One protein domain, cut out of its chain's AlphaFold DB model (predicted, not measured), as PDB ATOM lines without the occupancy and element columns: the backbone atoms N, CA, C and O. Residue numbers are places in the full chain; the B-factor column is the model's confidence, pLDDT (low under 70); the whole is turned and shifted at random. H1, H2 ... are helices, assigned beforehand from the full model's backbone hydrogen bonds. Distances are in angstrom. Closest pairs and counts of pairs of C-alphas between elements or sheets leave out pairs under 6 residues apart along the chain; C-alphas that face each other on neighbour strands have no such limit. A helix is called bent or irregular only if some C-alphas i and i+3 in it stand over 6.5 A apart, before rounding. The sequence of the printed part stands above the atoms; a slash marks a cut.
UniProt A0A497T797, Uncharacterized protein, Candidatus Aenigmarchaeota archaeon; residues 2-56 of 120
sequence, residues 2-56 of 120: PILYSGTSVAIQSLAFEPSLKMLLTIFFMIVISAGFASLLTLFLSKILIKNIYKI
ATOM      1  N   PRO A   2      47.372  23.564 -27.712       40.47
ATOM      2  CA  PRO A   2      47.434  24.506 -26.602       40.47
ATOM      3  C   PRO A   2      46.007  24.949 -26.273       40.47
ATOM      4  O   PRO A   2      45.312  25.518 -27.112       40.47
ATOM      5  N   ILE A   3      45.547  24.623 -25.069       48.19
ATOM      6  CA  ILE A   3      44.190  24.923 -24.616       48.19
ATOM      7  C   ILE A   3      44.192  26.367 -24.114       48.19
ATOM      8  O   ILE A   3      44.445  26.654 -22.947       48.19
ATOM      9  N   LEU A   4      43.997  27.293 -25.044       47.66
ATOM     10  CA  LEU A   4      43.879  28.718 -24.774       47.66
ATOM     11  C   LEU A   4      42.388  29.057 -24.637       47.66
ATOM     12  O   LEU A   4      41.658  29.166 -25.615       47.66
ATOM     13  N   TYR A   5      41.926  29.152 -23.387       57.41
ATOM     14  CA  TYR A   5      40.505  29.243 -23.021       57.41
ATOM     15  C   TYR A   5      39.833  30.595 -23.334       57.41
ATOM     16  O   TYR A   5      38.621  30.719 -23.165       57.41
ATOM     17  N   SER A   6      40.572  31.625 -23.763       68.75
ATOM     18  CA  SER A   6      40.009  32.955 -24.042       68.75
ATOM     19  C   SER A   6      40.163  33.348 -25.511       68.75
ATOM     20  O   SER A   6      41.230  33.191 -26.103       68.75
ATOM     21  N   GLY A   7      39.112  33.926 -26.102       69.31
ATOM     22  CA  GLY A   7      39.141  34.376 -27.502       69.31
ATOM     23  C   GLY A   7      40.267  35.375 -27.799       69.31
ATOM     24  O   GLY A   7      40.805  35.396 -28.901       69.31
ATOM     25  N   THR A   8      40.699  36.142 -26.793       68.06
ATOM     26  CA  THR A   8      41.864  37.031 -26.896       68.06
ATOM     27  C   THR A   8      43.168  36.257 -27.060       68.06
ATOM     28  O   THR A   8      43.997  36.634 -27.878       68.06
ATOM     29  N   SER A   9      43.348  35.147 -26.346       65.88
ATOM     30  CA  SER A   9      44.547  34.313 -26.467       65.88
ATOM     31  C   SER A   9      44.627  33.556 -27.798       65.88
ATOM     32  O   SER A   9      45.714  33.437 -28.361       65.88
ATOM     33  N   VAL A  10      43.483  33.155 -28.365       74.62
ATOM     34  CA  VAL A  10      43.408  32.597 -29.729       74.62
ATOM     35  C   VAL A  10      43.783  33.652 -30.778       74.62
ATOM     36  O   VAL A  10      44.582  33.374 -31.671       74.62
ATOM     37  N   ALA A  11      43.286  34.886 -30.636       73.12
ATOM     38  CA  ALA A  11      43.636  35.989 -31.534       73.12
ATOM     39  C   ALA A  11      45.134  36.354 -31.466       73.12
ATOM     40  O   ALA A  11      45.769  36.591 -32.493       73.12
ATOM     41  N   ILE A  12      45.730  36.339 -30.270       74.06
ATOM     42  CA  ILE A  12      47.170  36.584 -30.082       74.06
ATOM     43  C   ILE A  12      48.004  35.476 -30.741       74.06
ATOM     44  O   ILE A  12      49.007  35.771 -31.385       74.06
ATOM     45  N   GLN A  13      47.578  34.212 -30.643       70.12
ATOM     46  CA  GLN A  13      48.273  33.099 -31.292       70.12
ATOM     47  C   GLN A  13      48.227  33.200 -32.824       70.12
ATOM     48  O   GLN A  13      49.236  32.932 -33.475       70.12
ATOM     49  N   SER A  14      47.101  33.637 -33.402       70.19
ATOM     50  CA  SER A  14      46.990  33.848 -34.854       70.19
ATOM     51  C   SER A  14      47.904  34.948 -35.399       70.19
ATOM     52  O   SER A  14      48.188  34.957 -36.593       70.19
ATOM     53  N   LEU A  15      48.408  35.840 -34.541       71.88
ATOM     54  CA  LEU A  15      49.356  36.882 -34.937       71.88
ATOM     55  C   LEU A  15      50.824  36.420 -34.958       71.88
ATOM     56  O   LEU A  15      51.683  37.225 -35.299       71.88
ATOM     57  N   ALA A  16      51.112  35.152 -34.620       61.75
ATOM     58  CA  ALA A  16      52.450  34.549 -34.678       61.75
ATOM     59  C   ALA A  16      53.550  35.425 -34.038       61.75
ATOM     60  O   ALA A  16      54.591  35.695 -34.632       61.75
ATOM     61  N   PHE A  17      53.305  35.895 -32.812       62.97
ATOM     62  CA  PHE A  17      54.251  36.747 -32.097       62.97
ATOM     63  C   PHE A  17      55.492  35.977 -31.639       62.97
ATOM     64  O   PHE A  17      55.404  35.072 -30.810       62.97
ATOM     65  N   GLU A  18      56.663  36.400 -32.113       70.69
ATOM     66  CA  GLU A  18      57.937  35.975 -31.540       70.69
ATOM     67  C   GLU A  18      58.213  36.749 -30.238       70.69
ATOM     68  O   GLU A  18      58.188  37.988 -30.232       70.69
ATOM     69  N   PRO A  19      58.477  36.065 -29.109       65.75
ATOM     70  CA  PRO A  19      58.721  36.729 -27.836       65.75
ATOM     71  C   PRO A  19      60.082  37.444 -27.843       65.75
ATOM     72  O   PRO A  19      61.118  36.868 -27.522       65.75
ATOM     73  N   SER A  20      60.069  38.735 -28.184       80.00
ATOM     74  CA  SER A  20      61.216  39.645 -28.083       80.00
ATOM     75  C   SER A  20      61.126  40.524 -26.831       80.00
ATOM     76  O   SER A  20      60.053  41.024 -26.484       80.00
ATOM     77  N   LEU A  21      62.267  40.790 -26.180       79.19
ATOM     78  CA  LEU A  21      62.351  41.644 -24.981       79.19
ATOM     79  C   LEU A  21      61.769  43.048 -25.200       79.19
ATOM     80  O   LEU A  21      61.130  43.599 -24.305       79.19
ATOM     81  N   LYS A  22      61.937  43.615 -26.403       83.00
ATOM     82  CA  LYS A  22      61.362  44.927 -26.745       83.00
ATOM     83  C   LYS A  22      59.836  44.892 -26.717       83.00
ATOM     84  O   LYS A  22      59.207  45.806 -26.198       83.00
ATOM     85  N   MET A  23      59.254  43.814 -27.230       76.62
ATOM     86  CA  MET A  23      57.810  43.660 -27.331       76.62
ATOM     87  C   MET A  23      57.159  43.443 -25.960       76.62
ATOM     88  O   MET A  23      56.112  44.025 -25.676       76.62
ATOM     89  N   LEU A  24      57.812  42.678 -25.081       80.75
ATOM     90  CA  LEU A  24      57.359  42.490 -23.702       80.75
ATOM     91  C   LEU A  24      57.285  43.830 -22.959       80.75
ATOM     92  O   LEU A  24      56.287  44.118 -22.296       80.75
ATOM     93  N   LEU A  25      58.295  44.684 -23.137       87.31
ATOM     94  CA  LEU A  25      58.335  46.008 -22.521       87.31
ATOM     95  C   LEU A  25      57.231  46.934 -23.065       87.31
ATOM     96  O   LEU A  25      56.600  47.655 -22.292       87.31
ATOM     97  N   THR A  26      56.928  46.869 -24.367       85.31
ATOM     98  CA  THR A  26      55.815  47.616 -24.981       85.31
ATOM     99  C   THR A  26      54.453  47.181 -24.442       85.31
ATOM    100  O   THR A  26      53.633  48.034 -24.100       85.31
ATOM    101  N   ILE A  27      54.207  45.871 -24.326       86.44
ATOM    102  CA  ILE A  27      52.948  45.342 -23.778       86.44
ATOM    103  C   ILE A  27      52.780  45.790 -22.325       86.44
ATOM    104  O   ILE A  27      51.709  46.262 -21.947       86.44
ATOM    105  N   PHE A  28      53.844  45.708 -21.523       88.81
ATOM    106  CA  PHE A  28      53.804  46.125 -20.124       88.81
ATOM    107  C   PHE A  28      53.451  47.611 -19.987       88.81
ATOM    108  O   PHE A  28      52.583  47.980 -19.196       88.81
ATOM    109  N   PHE A  29      54.054  48.462 -20.819       92.75
ATOM    110  CA  PHE A  29      53.766  49.893 -20.835       92.75
ATOM    111  C   PHE A  29      52.311  50.188 -21.234       92.75
ATOM    112  O   PHE A  29      51.642  50.996 -20.588       92.75
ATOM    113  N   MET A  30      51.778  49.483 -22.239       91.38
ATOM    114  CA  MET A  30      50.372  49.612 -22.640       91.38
ATOM    115  C   MET A  30      49.401  49.174 -21.543       91.38
ATOM    116  O   MET A  30      48.395  49.850 -21.326       91.38
ATOM    117  N   ILE A  31      49.699  48.088 -20.827       92.19
ATOM    118  CA  ILE A  31      48.863  47.615 -19.715       92.19
ATOM    119  C   ILE A  31      48.831  48.658 -18.597       92.19
ATOM    120  O   ILE A  31      47.750  48.983 -18.112       92.19
ATOM    121  N   VAL A  32      49.982  49.218 -18.213       94.75
ATOM    122  CA  VAL A  32      50.061  50.226 -17.141       94.75
ATOM    123  C   VAL A  32      49.278  51.484 -17.512       94.75
ATOM    124  O   VAL A  32      48.487  51.972 -16.703       94.75
ATOM    125  N   ILE A  33      49.430  51.976 -18.744       95.25
ATOM    126  CA  ILE A  33      48.669  53.132 -19.232       95.25
ATOM    127  C   ILE A  33      47.172  52.812 -19.253       95.25
ATOM    128  O   ILE A  33      46.375  53.569 -18.698       95.25
ATOM    129  N   SER A  34      46.780  51.683 -19.844       93.94
ATOM    130  CA  SER A  34      45.377  51.277 -19.951       93.94
ATOM    131  C   SER A  34      44.721  51.122 -18.578       93.94
ATOM    132  O   SER A  34      43.638  51.662 -18.354       93.94
ATOM    133  N   ALA A  35      45.394  50.468 -17.628       92.88
ATOM    134  CA  ALA A  35      44.910  50.301 -16.262       92.88
ATOM    135  C   ALA A  35      44.797  51.646 -15.525       92.88
ATOM    136  O   ALA A  35      43.797  51.896 -14.845       92.88
ATOM    137  N   GLY A  36      45.776  52.539 -15.705       94.25
ATOM    138  CA  GLY A  36      45.740  53.901 -15.171       94.25
ATOM    139  C   GLY A  36      44.516  54.671 -15.665       94.25
ATOM    140  O   GLY A  36      43.709  55.137 -14.857       94.25
ATOM    141  N   PHE A  37      44.307  54.721 -16.982       94.19
ATOM    142  CA  PHE A  37      43.132  55.363 -17.576       94.19
ATOM    143  C   PHE A  37      41.820  54.707 -17.135       94.19
ATOM    144  O   PHE A  37      40.886  55.415 -16.761       94.19
ATOM    145  N   ALA A  38      41.747  53.374 -17.120       93.56
ATOM    146  CA  ALA A  38      40.558  52.639 -16.702       93.56
ATOM    147  C   ALA A  38      40.174  52.945 -15.248       93.56
ATOM    148  O   ALA A  38      38.993  53.143 -14.960       93.56
ATOM    149  N   SER A  39      41.147  53.038 -14.335       92.62
ATOM    150  CA  SER A  39      40.888  53.354 -12.924       92.62
ATOM    151  C   SER A  39      40.330  54.771 -12.729       92.62
ATOM    152  O   SER A  39      39.335  54.948 -12.019       92.62
ATOM    153  N   LEU A  40      40.889  55.768 -13.426       93.00
ATOM    154  CA  LEU A  40      40.400  57.149 -13.397       93.00
ATOM    155  C   LEU A  40      38.987  57.255 -13.975       93.00
ATOM    156  O   LEU A  40      38.106  57.856 -13.353       93.00
ATOM    157  N   LEU A  41      38.745  56.621 -15.127       91.81
ATOM    158  CA  LEU A  41      37.421  56.579 -15.746       91.81
ATOM    159  C   LEU A  41      36.404  55.899 -14.832       91.81
ATOM    160  O   LEU A  41      35.304  56.414 -14.660       91.81
ATOM    161  N   THR A  42      36.775  54.782 -14.204       93.44
ATOM    162  CA  THR A  42      35.898  54.040 -13.287       93.44
ATOM    163  C   THR A  42      35.500  54.900 -12.090       93.44
ATOM    164  O   THR A  42      34.320  54.954 -11.735       93.44
ATOM    165  N   LEU A  43      36.438  55.640 -11.489       90.88
ATOM    166  CA  LEU A  43      36.141  56.563 -10.388       90.88
ATOM    167  C   LEU A  43      35.238  57.727 -10.820       90.88
ATOM    168  O   LEU A  43      34.347  58.126 -10.069       90.88
ATOM    169  N   PHE A  44      35.426  58.264 -12.024       91.38
ATOM    170  CA  PHE A  44      34.575  59.333 -12.548       91.38
ATOM    171  C   PHE A  44      33.151  58.841 -12.857       91.38
ATOM    172  O   PHE A  44      32.171  59.427 -12.385       91.38
ATOM    173  N   LEU A  45      33.024  57.724 -13.580       89.62
ATOM    174  CA  LEU A  45      31.733  57.135 -13.950       89.62
ATOM    175  C   LEU A  45      30.950  56.664 -12.725       89.62
ATOM    176  O   LEU A  45      29.749  56.910 -12.633       89.62
ATOM    177  N   SER A  46      31.614  56.021 -11.763       88.62
ATOM    178  CA  SER A  46      30.959  55.531 -10.545       88.62
ATOM    179  C   SER A  46      30.335  56.664  -9.730       88.62
ATOM    180  O   SER A  46      29.186  56.536  -9.315       88.62
ATOM    181  N   LYS A  47      31.012  57.809  -9.572       87.81
ATOM    182  CA  LYS A  47      30.446  58.989  -8.889       87.81
ATOM    183  C   LYS A  47      29.181  59.508  -9.577       87.81
ATOM    184  O   LYS A  47      28.200  59.823  -8.902       87.81
ATOM    185  N   ILE A  48      29.185  59.571 -10.910       86.44
ATOM    186  CA  ILE A  48      28.019  59.993 -11.704       86.44
ATOM    187  C   ILE A  48      26.862  59.005 -11.526       86.44
ATOM    188  O   ILE A  48      25.727  59.414 -11.263       86.44
ATOM    189  N   LEU A  49      27.150  57.707 -11.627       84.25
ATOM    190  CA  LEU A  49      26.154  56.647 -11.508       84.25
ATOM    191  C   LEU A  49      25.542  56.600 -10.105       84.25
ATOM    192  O   LEU A  49      24.321  56.571  -9.994       84.25
ATOM    193  N   ILE A  50      26.351  56.676  -9.044       83.19
ATOM    194  CA  ILE A  50      25.878  56.667  -7.648       83.19
ATOM    195  C   ILE A  50      24.974  57.874  -7.368       83.19
ATOM    196  O   ILE A  50      23.936  57.725  -6.727       83.19
ATOM    197  N   LYS A  51      25.297  59.062  -7.894       80.69
ATOM    198  CA  LYS A  51      24.443  60.251  -7.728       80.69
ATOM    199  C   LYS A  51      23.074  60.086  -8.398       80.69
ATOM    200  O   LYS A  51      22.085  60.636  -7.917       80.69
ATOM    201  N   ASN A  52      23.004  59.339  -9.499       80.00
ATOM    202  CA  ASN A  52      21.775  59.153 -10.272       80.00
ATOM    203  C   ASN A  52      21.021  57.852  -9.935       80.00
ATOM    204  O   ASN A  52      19.874  57.691 -10.354       80.00
ATOM    205  N   ILE A  53      21.623  56.942  -9.158       78.44
ATOM    206  CA  ILE A  53      21.068  55.611  -8.867       78.44
ATOM    207  C   ILE A  53      19.724  55.692  -8.137       78.44
ATOM    208  O   ILE A  53      18.814  54.926  -8.441       78.44
ATOM    209  N   TYR A  54      19.552  56.690  -7.262       74.25
ATOM    210  CA  TYR A  54      18.314  56.915  -6.511       74.25
ATOM    211  C   TYR A  54      17.117  57.281  -7.399       74.25
ATOM    212  O   TYR A  54      15.972  57.068  -7.007       74.25
ATOM    213  N   LYS A  55      17.350  57.806  -8.610       75.44
ATOM    214  CA  LYS A  55      16.274  58.134  -9.558       75.44
ATOM    215  C   LYS A  55      15.805  56.921 -10.364       75.44
ATOM    216  O   LYS A  55      14.740  56.966 -10.981       75.44
ATOM    217  N   ILE A  56      16.580  55.837 -10.382       78.94
ATOM    218  CA  ILE A  56      16.308  54.672 -11.221       78.94
ATOM    219  C   ILE A  56      15.623  53.595 -10.380       78.94
ATOM    220  O   ILE A  56      16.204  53.011  -9.472       78.94
TER     221      ILE A  56
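What this domain is: This is residues 2 to 56 of the 120 residues of an uncharacterized protein of Candidatus Aenigmarchaeota archaeon (UniProt A0A497T797). One long helix, H2, makes nearly the whole length of a hook, and a short helix, H1, forms the small turned-back part at one end. H1 and the link after it fold back over the first part of H2 with an open gap between the two helices, while the far part of H2 sticks out alone. The printed part has 55 residues with two named helices, H1 then H2, and no named strand; the class is all helix. The whole is extended, with a radius of gyration of the C-alphas of 17.8 A and spans of 51 by 25 by 13 A.

Where its parts are: Residues 2 to 6 come before the first named helix, and C-alpha 2 is at (47.434, 24.506, -26.602). H1 is residues 7 to 14, 10.8 A from first to last C-alpha, beginning with C-alpha 7 at (39.141, 34.376, -27.502). H2 is residues 21 to 53, 46.5 A long from C-alpha 21 at (62.351, 41.644, -24.981) to C-alpha 53 at (21.068, 55.611, -8.867).

How they stand to each other: H1 and H2 are apart, with no C-alpha of the one within 8 A of the other. A short link of 6 residues joins them. Residues 14 to 56, of which 21 to 53 belong to H2, stand free. In both H1 and H2 every O i to N i+4 pair is within hydrogen-bond range. Neither helix is bent or irregular.

The domain as a whole: The outline is a rod, but only just. The C-alphas of Glu 18 and Lys 55, the two farthest apart, are 52.1 A apart. The printed part has no cut. The mean pLDDT of the printed part is 79.7; residues 2 to 9, 16 to 17 and 19 are under 70.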